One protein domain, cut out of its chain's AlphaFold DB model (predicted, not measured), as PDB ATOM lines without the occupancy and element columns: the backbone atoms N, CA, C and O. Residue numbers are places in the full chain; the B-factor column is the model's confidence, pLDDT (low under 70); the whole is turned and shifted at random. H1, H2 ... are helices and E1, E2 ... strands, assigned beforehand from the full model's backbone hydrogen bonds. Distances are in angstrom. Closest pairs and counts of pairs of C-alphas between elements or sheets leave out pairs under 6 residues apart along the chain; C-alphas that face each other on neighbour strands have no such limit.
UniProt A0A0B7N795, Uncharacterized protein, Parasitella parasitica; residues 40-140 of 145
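Overview. This is residues 40 to 140 of the 145 residues of an uncharacterized protein of Parasitella parasitica (UniProt A0A0B7N795). This is a long, three-part shape: a two-stranded hairpin, E1 and E2, sticks out as an arm at one end, a small pairing of two short strands, E3 and E4, lies nearer the middle beside the unnamed residues 40 to 57, and the long helix H2 leads away from it to the other end, where H3 is set crosswise at its far end. The printed part has 101 residues with three named helices and four named strands, in the order E1 E2 E3 H1 E4 H2 H3; the class is mixed, helices and strands. There are two separate antiparallel sheets of two strands, E1 - E2 and E3 - E4. The whole is loose, with a radius of gyration of the C-alphas of 16.7 A, and its C-alphas span 60 by 25 by 23 A.

Arrangement. Look first at E1, residues 58 to 63, and E2, residues 66 to 71, an antiparallel hairpin at 149 degrees with a tight link; N 61 and O 68 are 2.8 A apart, and so are N 68 and O 61, within hydrogen-bond range. This sheet is apart from E4, residues 92 to 94, and from E3, residues 75 to 77. E3 and E4 are antiparallel neighbours at 151 degrees, and N 76 and O 93 are 2.9 A apart, within hydrogen-bond range. Between them in the chain find H1, residues 84 to 87, which touches no helix. H2, residues 95 to 113, follows E4 directly; the closest C-alphas of E3 and H2 are those of Val 75 and Arg 95, 5.3 A apart. With residues 112 to 113 alone, H2 touches H3, residues 127 to 140; the closest C-alphas, of Leu 113 and His 135, are 5.8 A apart. Their lines are only just about perpendicular, at 72 degrees. Every O i to N i+4 pair is within hydrogen-bond range in H2 and H3; H1 is too short for such a pair.

Along the chain. Find C-alpha 58 at (25.361, 30.441, -6.234), where E1 begins and runs 15.6 A; E2 measures 16.1 A from first to last C-alpha. Go to C-alpha 95 at (30.071, 16.280, -6.479); from there H2 runs 26.1 A. H3 runs 20.1 A and ends at C-alpha 140, (37.603, 1.123, -31.528). E3 is 7.0 A long, E4 7.1 A and H1 5.0 A.

Size, cuts and confidence. The two C-alphas farthest apart, those of Glu 64 and Asn 138, are 61.0 A apart. The printed part has no cut. The link from H2 to H3, residues 114 to 126, is long. Mean pLDDT of the printed part is 89.5, and no printed residue is under 70.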
ATOM      1  N   GLU A  40      43.072  11.008  -9.270       87.50
ATOM      2  CA  GLU A  40      41.860  11.750  -8.906       87.50
ATOM      3  C   GLU A  40      41.911  13.236  -9.322       87.50
ATOM      4  O   GLU A  40      40.986  14.008  -9.055       87.50
ATOM      5  N   HIS A  41      42.971  13.679  -9.996       90.25
ATOM      6  CA  HIS A  41      43.143  15.073 -10.392       90.25
ATOM      7  C   HIS A  41      41.955  15.606 -11.216       90.25
ATOM      8  O   HIS A  41      41.536  15.003 -12.199       90.25
ATOM      9  N   ASN A  42      41.407  16.756 -10.799       90.69
ATOM     10  CA  ASN A  42      40.250  17.443 -11.401       90.69
ATOM     11  C   ASN A  42      38.948  16.625 -11.541       90.69
ATOM     12  O   ASN A  42      37.988  17.126 -12.135       90.69
ATOM     13  N   THR A  43      38.860  15.420 -10.974       90.88
ATOM     14  CA  THR A  43      37.693  14.522 -11.114       90.88
ATOM     15  C   THR A  43      36.394  15.125 -10.573       90.88
ATOM     16  O   THR A  43      35.342  14.986 -11.189       90.88
ATOM     17  N   SER A  44      36.470  15.886  -9.479       89.56
ATOM     18  CA  SER A  44      35.333  16.607  -8.889       89.56
ATOM     19  C   SER A  44      35.076  17.992  -9.495       89.56
ATOM     20  O   SER A  44      34.135  18.662  -9.091       89.56
ATOM     21  N   GLN A  45      35.904  18.449 -10.439       91.44
ATOM     22  CA  GLN A  45      35.861  19.812 -10.993       91.44
ATOM     23  C   GLN A  45      35.687  19.843 -12.517       91.44
ATOM     24  O   GLN A  45      35.794  20.909 -13.125       91.44
ATOM     25  N   THR A  46      35.399  18.702 -13.143       94.12
ATOM     26  CA  THR A  46      35.298  18.574 -14.603       94.12
ATOM     27  C   THR A  46      33.948  17.997 -15.005       94.12
ATOM     28  O   THR A  46      33.505  16.991 -14.462       94.12
ATOM     29  N   CYS A  47      33.292  18.611 -15.987       94.19
ATOM     30  CA  CYS A  47      32.071  18.076 -16.574       94.19
ATOM     31  C   CYS A  47      32.409  16.841 -17.408       94.19
ATOM     32  O   CYS A  47      33.230  16.927 -18.316       94.19
ATOM     33  N   LEU A  48      31.736  15.718 -17.169       93.81
ATOM     34  CA  LEU A  48      32.006  14.472 -17.892       93.81
ATOM     35  C   LEU A  48      31.455  14.445 -19.323       93.81
ATOM     36  O   LEU A  48      31.844  13.590 -20.106       93.81
ATOM     37  N   TYR A  49      30.596  15.400 -19.683       93.31
ATOM     38  CA  TYR A  49      30.025  15.494 -21.027       93.31
ATOM     39  C   TYR A  49      30.851  16.362 -21.977       93.31
ATOM     40  O   TYR A  49      30.896  16.095 -23.171       93.31
ATOM     41  N   CYS A  50      31.463  17.440 -21.476       93.06
ATOM     42  CA  CYS A  50      32.227  18.378 -22.309       93.06
ATOM     43  C   CYS A  50      33.679  18.572 -21.863       93.06
ATOM     44  O   CYS A  50      34.386  19.378 -22.463       93.06
ATOM     45  N   PHE A  51      34.115  17.890 -20.800       91.69
ATOM     46  CA  PHE A  51      35.470  17.957 -20.244       91.69
ATOM     47  C   PHE A  51      35.953  19.380 -19.894       91.69
ATOM     48  O   PHE A  51      37.150  19.635 -19.777       91.69
ATOM     49  N   ARG A  52      35.030  20.329 -19.684       92.50
ATOM     50  CA  ARG A  52      35.333  21.686 -19.196       92.50
ATOM     51  C   ARG A  52      35.144  21.787 -17.684       92.50
ATOM     52  O   ARG A  52      34.414  20.989 -17.090       92.50
ATOM     53  N   LYS A  53      35.769  22.797 -17.066       92.56
ATOM     54  CA  LYS A  53      35.573  23.092 -15.642       92.56
ATOM     55  C   LYS A  53      34.109  23.392 -15.324       92.56
ATOM     56  O   LYS A  53      33.398  24.015 -16.115       92.56
ATOM     57  N   ILE A  54      33.688  22.951 -14.147       93.81
ATOM     58  CA  ILE A  54      32.363  23.209 -13.571       93.81
ATOM     59  C   ILE A  54      32.475  24.126 -12.360       93.81
ATOM     60  O   ILE A  54      33.552  24.292 -11.785       93.81
ATOM     61  N   PHE A  55      31.344  24.698 -11.964       91.62
ATOM     62  CA  PHE A  55      31.278  25.715 -10.923       91.62
ATOM     63  C   PHE A  55      30.291  25.322  -9.833       91.62
ATOM     64  O   PHE A  55      29.330  24.592 -10.077       91.62
ATOM     65  N   HIS A  56      30.527  25.811  -8.618       90.81
ATOM     66  CA  HIS A  56      29.526  25.729  -7.563       90.81
ATOM     67  C   HIS A  56      28.389  26.706  -7.871       90.81
ATOM     68  O   HIS A  56      28.674  27.892  -8.063       90.81
ATOM     69  N   PRO A  57      27.124  26.254  -7.894       88.56
ATOM     70  CA  PRO A  57      26.011  27.164  -8.087       88.56
ATOM     71  C   PRO A  57      25.909  28.132  -6.903       88.56
ATOM     72  O   PRO A  57      26.123  27.755  -5.744       88.56
ATOM     73  N   LEU A  58      25.600  29.388  -7.214       88.69
ATOM     74  CA  LEU A  58      25.361  30.441  -6.234       88.69
ATOM     75  C   LEU A  58      23.866  30.496  -5.920       88.69
ATOM     76  O   LEU A  58      23.035  30.483  -6.823       88.69
ATOM     77  N   LEU A  59      23.535  30.546  -4.635       83.81
ATOM     78  CA  LEU A  59      22.188  30.748  -4.122       83.81
ATOM     79  C   LEU A  59      22.125  32.122  -3.470       83.81
ATOM     80  O   LEU A  59      22.959  32.450  -2.626       83.81
ATOM     81  N   ILE A  60      21.118  32.904  -3.832       85.94
ATOM     82  CA  ILE A  60      20.778  34.129  -3.115       85.94
ATOM     83  C   ILE A  60      19.812  33.710  -2.011       85.94
ATOM     84  O   ILE A  60      18.770  33.127  -2.286       85.94
ATOM     85  N   THR A  61      20.199  33.924  -0.758       82.19
ATOM     86  CA  THR A  61      19.344  33.676   0.406       82.19
ATOM     87  C   THR A  61      19.014  35.012   1.042       82.19
ATOM     88  O   THR A  61      19.928  35.776   1.345       82.19
ATOM     89  N   GLU A  62      17.738  35.282   1.266       83.06
ATOM     90  CA  GLU A  62      17.297  36.455   2.012       83.06
ATOM     91  C   GLU A  62      17.129  36.047   3.480       83.06
ATOM     92  O   GLU A  62      16.448  35.068   3.793       83.06
ATOM     93  N   LYS A  63      17.836  36.727   4.381       77.62
ATOM     94  CA  LYS A  63      17.671  36.575   5.831       77.62
ATOM     95  C   LYS A  63      17.607  37.967   6.431       77.62
ATOM     96  O   LYS A  63      18.512  38.751   6.180       77.62
ATOM     97  N   GLU A  64      16.563  38.240   7.212       76.44
ATOM     98  CA  GLU A  64      16.412  39.505   7.954       76.44
ATOM     99  C   GLU A  64      16.486  40.753   7.050       76.44
ATOM    100  O   GLU A  64      17.058  41.769   7.417       76.44
ATOM    101  N   GLY A  65      15.945  40.672   5.827       80.50
ATOM    102  CA  GLY A  65      15.979  41.774   4.852       80.50
ATOM    103  C   GLY A  65      17.306  41.934   4.096       80.50
ATOM    104  O   GLY A  65      17.365  42.689   3.128       80.50
ATOM    105  N   GLU A  66      18.356  41.186   4.453       79.06
ATOM    106  CA  GLU A  66      19.629  41.180   3.730       79.06
ATOM    107  C   GLU A  66      19.718  40.023   2.725       79.06
ATOM    108  O   GLU A  66      19.561  38.841   3.064       79.06
ATOM    109  N   ARG A  67      20.072  40.346   1.475       83.69
ATOM    110  CA  ARG A  67      20.377  39.356   0.431       83.69
ATOM    111  C   ARG A  67      21.821  38.882   0.551       83.69
ATOM    112  O   ARG A  67      22.759  39.609   0.238       83.69
ATOM    113  N   LYS A  68      22.013  37.624   0.951       86.31
ATOM    114  CA  LYS A  68      23.330  36.980   1.068       86.31
ATOM    115  C   LYS A  68      23.541  35.973  -0.056       86.31
ATOM    116  O   LYS A  68      22.754  35.046  -0.233       86.31
ATOM    117  N   VAL A  69      24.644  36.117  -0.790       86.50
ATOM    118  CA  VAL A  69      25.070  35.139  -1.801       86.50
ATOM    119  C   VAL A  69      25.844  34.015  -1.114       86.50
ATOM    120  O   VAL A  69      26.870  34.248  -0.477       86.50
ATOM    121  N   LYS A  70      25.374  32.776  -1.251       86.75
ATOM    122  CA  LYS A  70      26.019  31.575  -0.709       86.75
ATOM    123  C   LYS A  70      26.329  30.576  -1.812       86.75
ATOM    124  O   LYS A  70      25.539  30.368  -2.725       86.75
ATOM    125  N   ARG A  71      27.473  29.900  -1.707       87.00
ATOM    126  CA  ARG A  71      27.796  28.758  -2.573       87.00
ATOM    127  C   ARG A  71      27.024  27.532  -2.103       87.00
ATOM    128  O   ARG A  71      27.043  27.207  -0.914       87.00
ATOM    129  N   ARG A  72      26.381  26.820  -3.027       84.12
ATOM    130  CA  ARG A  72      25.765  25.528  -2.725       84.12
ATOM    131  C   ARG A  72      26.840  24.442  -2.722       84.12
ATOM    132  O   ARG A  72      27.351  24.042  -3.767       84.12
ATOM    133  N   ASN A  73      27.183  23.969  -1.530       84.44
ATOM    134  CA  ASN A  73      28.152  22.891  -1.357       84.44
ATOM    135  C   ASN A  73      27.581  21.548  -1.841       84.44
ATOM    136  O   ASN A  73      26.372  21.332  -1.837       84.44
ATOM    137  N   GLY A  74      28.465  20.640  -2.263       85.50
ATOM    138  CA  GLY A  74      28.098  19.273  -2.669       85.50
ATOM    139  C   GLY A  74      27.471  19.148  -4.061       85.50
ATOM    140  O   GLY A  74      27.282  18.033  -4.540       85.50
ATOM    141  N   VAL A  75      27.205  20.265  -4.737       91.12
ATOM    142  CA  VAL A  75      26.627  20.301  -6.082       91.12
ATOM    143  C   VAL A  75      27.517  21.129  -7.001       91.12
ATOM    144  O   VAL A  75      28.091  22.140  -6.590       91.12
ATOM    145  N   PHE A  76      27.608  20.699  -8.253       91.94
ATOM    146  CA  PHE A  76      28.293  21.410  -9.319       91.94
ATOM    147  C   PHE A  76      27.391  21.606 -10.526       91.94
ATOM    148  O   PHE A  76      26.495  20.802 -10.784       91.94
ATOM    149  N   GLN A  77      27.668  22.665 -11.281       93.25
ATOM    150  CA  GLN A  77      26.955  23.007 -12.497       93.25
ATOM    151  C   GLN A  77      27.920  23.256 -13.661       93.25
ATOM    152  O   GLN A  77      28.919  23.969 -13.528       93.25
ATOM    153  N   CYS A  78      27.605  22.680 -14.821       94.19
ATOM    154  CA  CYS A  78      28.247  23.039 -16.081       94.19
ATOM    155  C   CYS A  78      27.535  24.249 -16.703       94.19
ATOM    156  O   CYS A  78      26.319  24.227 -16.873       94.19
ATOM    157  N   ILE A  79      28.285  25.289 -17.070       93.94
ATOM    158  CA  ILE A  79      27.742  26.517 -17.688       93.94
ATOM    159  C   ILE A  79      28.041  26.615 -19.190       93.94
ATOM    160  O   ILE A  79      27.677  27.592 -19.841       93.94
ATOM    161  N   ASN A  80      28.728  25.619 -19.758       94.75
ATOM    162  CA  ASN A  80      29.058  25.621 -21.177       94.75
ATOM    163  C   ASN A  80      27.792  25.381 -22.013       94.75
ATOM    164  O   ASN A  80      27.302  24.255 -22.051       94.75
ATOM    165  N   LYS A  81      27.309  26.411 -22.718       94.31
ATOM    166  CA  LYS A  81      26.098  26.357 -23.560       94.31
ATOM    167  C   LYS A  81      26.146  25.255 -24.625       94.31
ATOM    168  O   LYS A  81      25.116  24.705 -24.997       94.31
ATOM    169  N   GLU A  82      27.338  24.891 -25.086       95.69
ATOM    170  CA  GLU A  82      27.522  23.835 -26.085       95.69
ATOM    171  C   GLU A  82      27.436  22.421 -25.497       95.69
ATOM    172  O   GLU A  82      27.294  21.446 -26.234       95.69
ATOM    173  N   CYS A  83      27.519  22.285 -24.171       95.31
ATOM    174  CA  CYS A  83      27.542  20.991 -23.505       95.31
ATOM    175  C   CYS A  83      26.195  20.259 -23.665       95.31
ATOM    176  O   CYS A  83      25.156  20.843 -23.347       95.31
ATOM    177  N   PRO A  84      26.186  18.963 -24.042       95.75
ATOM    178  CA  PRO A  84      24.953  18.174 -24.161       95.75
ATOM    179  C   PRO A  84      24.087  18.194 -22.894       95.75
ATOM    180  O   PRO A  84      22.863  18.281 -22.948       95.75
ATOM    181  N   SER A  85      24.737  18.174 -21.734       93.81
ATOM    182  CA  SER A  85      24.082  18.217 -20.429       93.81
ATOM    183  C   SER A  85      23.442  19.585 -20.131       93.81
ATOM    184  O   SER A  85      22.412  19.636 -19.468       93.81
ATOM    185  N   VAL A  86      23.959  20.687 -20.691       94.50
ATOM    186  CA  VAL A  86      23.303  22.010 -20.634       94.50
ATOM    187  C   VAL A  86      22.134  22.084 -21.609       94.50
ATOM    188  O   VAL A  86      21.054  22.513 -21.217       94.50
ATOM    189  N   LYS A  87      22.308  21.590 -22.841       95.75
ATOM    190  CA  LYS A  87      21.242  21.550 -23.858       95.75
ATOM    191  C   LYS A  87      20.015  20.743 -23.417       95.75
ATOM    192  O   LYS A  87      18.905  21.050 -23.824       95.75
ATOM    193  N   THR A  88      20.213  19.734 -22.571       94.94
ATOM    194  CA  THR A  88      19.148  18.879 -22.016       94.94
ATOM    195  C   THR A  88      18.669  19.318 -20.627       94.94
ATOM    196  O   THR A  88      17.932  18.578 -19.982       94.94
ATOM    197  N   ALA A  89      19.103  20.489 -20.139       92.25
ATOM    198  CA  ALA A  89      18.794  21.008 -18.801       92.25
ATOM    199  C   ALA A  89      19.176  20.068 -17.631       92.25
ATOM    200  O   ALA A  89      18.640  20.167 -16.530       92.25
ATOM    201  N   ARG A  90      20.149  19.170 -17.838       91.12
ATOM    202  CA  ARG A  90      20.698  18.228 -16.842       91.12
ATOM    203  C   ARG A  90      22.140  18.585 -16.478       91.12
ATOM    204  O   ARG A  90      23.012  17.718 -16.404       91.12
ATOM    205  N   ASN A  91      22.429  19.874 -16.308       92.62
ATOM    206  CA  ASN A  91      23.782  20.400 -16.081       92.62
ATOM    207  C   ASN A  91      24.233  20.438 -14.630       92.62
ATOM    208  O   ASN A  91      25.371  20.829 -14.361       92.62
ATOM    209  N   THR A  92      23.374  20.008 -13.716       91.81
ATOM    210  CA  THR A  92      23.637  19.968 -12.286       91.81
ATOM    211  C   THR A  92      23.921  18.538 -11.847       91.81
ATOM    212  O   THR A  92      23.128  17.641 -12.104       91.81
ATOM    213  N   ASN A  93      25.046  18.322 -11.168       90.06
ATOM    214  CA  ASN A  93      25.461  17.006 -10.687       90.06
ATOM    215  C   ASN A  93      25.903  17.087  -9.225       90.06
ATOM    216  O   ASN A  93      26.462  18.102  -8.794       90.06
ATOM    217  N   SER A  94      25.686  16.012  -8.464       92.19
ATOM    218  CA  SER A  94      26.316  15.884  -7.150       92.19
ATOM    219  C   SER A  94      27.832  15.756  -7.338       92.19
ATOM    220  O   SER A  94      28.310  15.131  -8.291       92.19
ATOM    221  N   ARG A  95      28.607  16.359  -6.436       90.44
ATOM    222  CA  ARG A  95      30.071  16.280  -6.479       90.44
ATOM    223  C   ARG A  95      30.551  14.841  -6.405       90.44
ATOM    224  O   ARG A  95      31.447  14.460  -7.152       90.44
ATOM    225  N   ASP A  96      29.993  14.080  -5.479       91.25
ATOM    226  CA  ASP A  96      30.549  12.783  -5.124       91.25
ATOM    227  C   ASP A  96      30.234  11.751  -6.220       91.25
ATOM    228  O   ASP A  96      31.127  11.008  -6.628       91.25
ATOM    229  N   THR A  97      29.027  11.788  -6.806       92.31
ATOM    230  CA  THR A  97      28.684  10.949  -7.967       92.31
ATOM    231  C   THR A  97      29.553  11.309  -9.169       92.31
ATOM    232  O   THR A  97      30.149  10.419  -9.774       92.31
ATOM    233  N   LEU A  98      29.706  12.604  -9.472       93.00
ATOM    234  CA  LEU A  98      30.557  13.065 -10.570       93.00
ATOM    235  C   LEU A  98      32.008  12.600 -10.396       93.00
ATOM    236  O   LEU A  98      32.592  12.038 -11.319       93.00
ATOM    237  N   SER A  99      32.570  12.789  -9.200       92.12
ATOM    238  CA  SER A  99      33.941  12.387  -8.886       92.12
ATOM    239  C   SER A  99      34.116  10.874  -8.998       92.12
ATOM    240  O   SER A  99      35.099  10.415  -9.572       92.12
ATOM    241  N   SER A 100      33.151  10.087  -8.511       92.56
ATOM    242  CA  SER A 100      33.208   8.623  -8.595       92.56
ATOM    243  C   SER A 100      33.196   8.120 -10.043       92.56
ATOM    244  O   SER A 100      33.987   7.245 -10.399       92.56
ATOM    245  N   LEU A 101      32.366   8.726 -10.899       94.25
ATOM    246  CA  LEU A 101      32.278   8.380 -12.314       94.25
ATOM    247  C   LEU A 101      33.565   8.787 -13.042       94.25
ATOM    248  O   LEU A 101      34.119   7.998 -13.802       94.25
ATOM    249  N   ALA A 102      34.095   9.977 -12.751       94.69
ATOM    250  CA  ALA A 102      35.357  10.456 -13.307       94.69
ATOM    251  C   ALA A 102      36.543   9.537 -12.959       94.69
ATOM    252  O   ALA A 102      37.335   9.205 -13.839       94.69
ATOM    253  N   ILE A 103      36.639   9.084 -11.703       93.94
ATOM    254  CA  ILE A 103      37.642   8.106 -11.243       93.94
ATOM    255  C   ILE A 103      37.495   6.788 -12.011       93.94
ATOM    256  O   ILE A 103      38.484   6.248 -12.506       93.94
ATOM    257  N   GLY A 104      36.263   6.286 -12.150       93.88
ATOM    258  CA  GLY A 104      35.981   5.068 -12.909       93.88
ATOM    259  C   GLY A 104      36.413   5.176 -14.371       93.88
ATOM    260  O   GLY A 104      37.112   4.298 -14.871       93.88
ATOM    261  N   LEU A 105      36.071   6.282 -15.037       93.50
ATOM    262  CA  LEU A 105      36.470   6.553 -16.421       93.50
ATOM    263  C   LEU A 105      37.988   6.690 -16.574       93.50
ATOM    264  O   LEU A 105      38.560   6.115 -17.497       93.50
ATOM    265  N   ALA A 106      38.653   7.416 -15.672       92.94
ATOM    266  CA  ALA A 106      40.107   7.556 -15.674       92.94
ATOM    267  C   ALA A 106      40.808   6.198 -15.504       92.94
ATOM    268  O   ALA A 106      41.769   5.897 -16.211       92.94
ATOM    269  N   GLY A 107      40.305   5.361 -14.594       93.12
ATOM    270  CA  GLY A 107      40.821   4.017 -14.356       93.12
ATOM    271  C   GLY A 107      40.619   3.065 -15.515       93.12
ATOM    272  O   GLY A 107      41.563   2.395 -15.928       93.12
ATOM    273  N   LEU A 108      39.406   3.035 -16.060       92.75
ATOM    274  CA  LEU A 108      39.073   2.192 -17.201       92.75
ATOM    275  C   LEU A 108      39.896   2.580 -18.429       92.75
ATOM    276  O   LEU A 108      40.456   1.719 -19.100       92.75
ATOM    277  N   SER A 109      40.031   3.880 -18.676       91.88
ATOM    278  CA  SER A 109      40.883   4.420 -19.729       91.88
ATOM    279  C   SER A 109      42.340   3.974 -19.568       91.88
ATOM    280  O   SER A 109      42.943   3.461 -20.511       91.88
ATOM    281  N   ARG A 110      42.886   4.047 -18.347       90.75
ATOM    282  CA  ARG A 110      44.254   3.594 -18.062       90.75
ATOM    283  C   ARG A 110      44.425   2.096 -18.292       90.75
ATOM    284  O   ARG A 110      45.474   1.696 -18.784       90.75
ATOM    285  N   LEU A 111      43.414   1.297 -17.951       91.56
ATOM    286  CA  LEU A 111      43.416  -0.151 -18.140       91.56
ATOM    287  C   LEU A 111      43.364  -0.537 -19.628       91.56
ATOM    288  O   LEU A 111      44.138  -1.380 -20.064       91.56
ATOM    289  N   LEU A 112      42.461   0.075 -20.398       91.00
ATOM    290  CA  LEU A 112      42.195  -0.307 -21.790       91.00
ATOM    291  C   LEU A 112      43.152   0.349 -22.791       91.00
ATOM    292  O   LEU A 112      43.560  -0.278 -23.766       91.00
ATOM    293  N   LEU A 113      43.490   1.619 -22.568       89.94
ATOM    294  CA  LEU A 113      44.240   2.457 -23.510       89.94
ATOM    295  C   LEU A 113      45.673   2.730 -23.051       89.94
ATOM    296  O   LEU A 113      46.429   3.377 -23.771       89.94
ATOM    297  N   GLY A 114      46.037   2.334 -21.828       88.44
ATOM    298  CA  GLY A 114      47.328   2.680 -21.237       88.44
ATOM    299  C   GLY A 114      47.490   4.176 -20.946       88.44
ATOM    300  O   GLY A 114      48.572   4.605 -20.569       88.44
ATOM    301  N   THR A 115      46.450   5.001 -21.075       89.00
ATOM    302  CA  THR A 115      46.497   6.462 -20.861       89.00
ATOM    303  C   THR A 115      45.267   6.923 -20.076       89.00
ATOM    304  O   THR A 115      44.366   6.133 -19.848       89.00
ATOM    305  N   THR A 116      45.224   8.162 -19.583       90.12
ATOM    306  CA  THR A 116      44.017   8.725 -18.941       90.12
ATOM    307  C   THR A 116      43.497   9.899 -19.758       90.12
ATOM    308  O   THR A 116      44.205  10.422 -20.620       90.12
ATOM    309  N   PHE A 117      42.272  10.343 -19.478       90.06
ATOM    310  CA  PHE A 117      41.758  11.568 -20.080       90.06
ATOM    311  C   PHE A 117      42.702  12.739 -19.758       90.06
ATOM    312  O   PHE A 117      43.031  12.940 -18.584       90.06
ATOM    313  N   PRO A 118      43.095  13.557 -20.751       90.44
ATOM    314  CA  PRO A 118      44.048  14.652 -20.552       90.44
ATOM    315  C   PRO A 118      43.647  15.635 -19.448       90.44
ATOM    316  O   PRO A 118      44.497  16.211 -18.779       90.44
ATOM    317  N   THR A 119      42.346  15.823 -19.221       90.75
ATOM    318  CA  THR A 119      41.810  16.686 -18.157       90.75
ATOM    319  C   THR A 119      42.070  16.174 -16.745       90.75
ATOM    320  O   THR A 119      42.097  16.972 -15.809       90.75
ATOM    321  N   PHE A 120      42.266  14.863 -16.592       91.25
ATOM    322  CA  PHE A 120      42.597  14.213 -15.324       91.25
ATOM    323  C   PHE A 120      44.102  13.966 -15.170       91.25
ATOM    324  O   PHE A 120      44.532  13.400 -14.168       91.25
ATOM    325  N   ASN A 121      44.923  14.393 -16.139       87.94
ATOM    326  CA  ASN A 121      46.374  14.349 -16.017       87.94
ATOM    327  C   ASN A 121      46.885  15.647 -15.353       87.94
ATOM    328  O   ASN A 121      46.745  16.719 -15.941       87.94
ATOM    329  N   PRO A 122      47.507  15.596 -14.159       82.69
ATOM    330  CA  PRO A 122      48.078  16.775 -13.504       82.69
ATOM    331  C   PRO A 122      49.282  17.352 -14.252       82.69
ATOM    332  O   PRO A 122      49.615  18.516 -14.058       82.69
ATOM    333  N   ARG A 123      49.940  16.549 -15.097       83.12
ATOM    334  CA  ARG A 123      51.067  16.958 -15.945       83.12
ATOM    335  C   ARG A 123      50.637  17.011 -17.407       83.12
ATOM    336  O   ARG A 123      51.323  16.473 -18.269       83.12
ATOM    337  N   ARG A 124      49.455  17.580 -17.660       77.81
ATOM    338  CA  ARG A 124      48.884  17.662 -19.003       77.81
ATOM    339  C   ARG A 124      49.873  18.333 -19.956       77.81
ATOM    340  O   ARG A 124      50.233  19.489 -19.743       77.81
ATOM    341  N   ASN A 125      50.237  17.630 -21.021       77.75
ATOM    342  CA  ASN A 125      50.993  18.173 -22.143       77.75
ATOM    343  C   ASN A 125      50.083  18.364 -23.373       77.75
ATOM    344  O   ASN A 125      48.988  17.800 -23.446       77.75
ATOM    345  N   VAL A 126      50.525  19.161 -24.348       76.44
ATOM    346  CA  VAL A 126      49.810  19.420 -25.608       76.44
ATOM    347  C   VAL A 126      49.527  18.104 -26.345       76.44
ATOM    348  O   VAL A 126      48.390  17.851 -26.747       76.44
ATOM    349  N   ASN A 127      50.516  17.207 -26.389       82.69
ATOM    350  CA  ASN A 127      50.419  15.927 -27.096       82.69
ATOM    351  C   ASN A 127      49.495  14.905 -26.410       82.69
ATOM    352  O   ASN A 127      49.094  13.930 -27.043       82.69
ATOM    353  N   ASP A 128      49.115  15.099 -25.140       83.62
ATOM    354  CA  ASP A 128      48.292  14.123 -24.409       83.62
ATOM    355  C   ASP A 128      46.915  13.941 -25.052       83.62
ATOM    356  O   ASP A 128      46.357  12.844 -25.041       83.62
ATOM    357  N   VAL A 129      46.362  15.012 -25.629       87.12
ATOM    358  CA  VAL A 129      45.051  14.977 -26.285       87.12
ATOM    359  C   VAL A 129      45.101  14.144 -27.560       87.12
ATOM    360  O   VAL A 129      44.220  13.315 -27.786       87.12
ATOM    361  N   GLU A 130      46.123  14.344 -28.385       88.00
ATOM    362  CA  GLU A 130      46.309  13.597 -29.630       88.00
ATOM    363  C   GLU A 130      46.646  12.137 -29.356       88.00
ATOM    364  O   GLU A 130      46.039  11.245 -29.947       88.00
ATOM    365  N   ASN A 131      47.528  11.885 -28.387       87.44
ATOM    366  CA  ASN A 131      47.848  10.540 -27.934       87.44
ATOM    367  C   ASN A 131      46.589   9.819 -27.464       87.44
ATOM    368  O   ASN A 131      46.317   8.713 -27.927       87.44
ATOM    369  N   PHE A 132      45.786  10.448 -26.605       89.81
ATOM    370  CA  PHE A 132      44.536   9.860 -26.140       89.81
ATOM    371  C   PHE A 132      43.598   9.519 -27.305       89.81
ATOM    372  O   PHE A 132      43.113   8.392 -27.391       89.81
ATOM    373  N   LYS A 133      43.392  10.455 -28.244       90.12
ATOM    374  CA  LYS A 133      42.562  10.232 -29.440       90.12
ATOM    375  C   LYS A 133      43.079   9.074 -30.294       90.12
ATOM    376  O   LYS A 133      42.284   8.239 -30.712       90.12
ATOM    377  N   LYS A 134      44.393   8.995 -30.517       90.56
ATOM    378  CA  LYS A 134      45.034   7.915 -31.279       90.56
ATOM    379  C   LYS A 134      44.812   6.555 -30.616       90.56
ATOM    380  O   LYS A 134      44.398   5.614 -31.284       90.56
ATOM    381  N   HIS A 135      45.038   6.452 -29.305       89.94
ATOM    382  CA  HIS A 135      44.843   5.196 -28.570       89.94
ATOM    383  C   HIS A 135      43.367   4.786 -28.542       89.94
ATOM    384  O   HIS A 135      43.056   3.623 -28.786       89.94
ATOM    385  N   ALA A 136      42.457   5.735 -28.306       88.81
ATOM    386  CA  ALA A 136      41.020   5.483 -28.325       88.81
ATOM    387  C   ALA A 136      40.525   5.049 -29.717       88.81
ATOM    388  O   ALA A 136      39.766   4.090 -29.822       88.81
ATOM    389  N   GLY A 137      40.991   5.700 -30.787       89.06
ATOM    390  CA  GLY A 137      40.663   5.317 -32.162       89.06
ATOM    391  C   GLY A 137      41.166   3.916 -32.509       89.06
ATOM    392  O   GLY A 137      40.411   3.095 -33.022       89.06
ATOM    393  N   ASN A 138      42.410   3.597 -32.143       88.44
ATOM    394  CA  ASN A 138      42.965   2.255 -32.327       88.44
ATOM    395  C   ASN A 138      42.182   1.190 -31.550       88.44
ATOM    396  O   ASN A 138      42.022   0.077 -32.040       88.44
ATOM    397  N   PHE A 139      41.697   1.521 -30.352       86.44
ATOM    398  CA  PHE A 139      40.877   0.615 -29.553       86.44
ATOM    399  C   PHE A 139      39.530   0.314 -30.219       86.44
ATOM    400  O   PHE A 139      39.142  -0.845 -30.270       86.44
ATOM    401  N   LEU A 140      38.857   1.321 -30.784       83.75
ATOM    402  CA  LEU A 140      37.603   1.123 -31.528       83.75
ATOM    403  C   LEU A 140      37.803   0.307 -32.813       83.75
ATOM    404  O   LEU A 140      36.922  -0.449 -33.207       83.75
TER     405      LEU A 140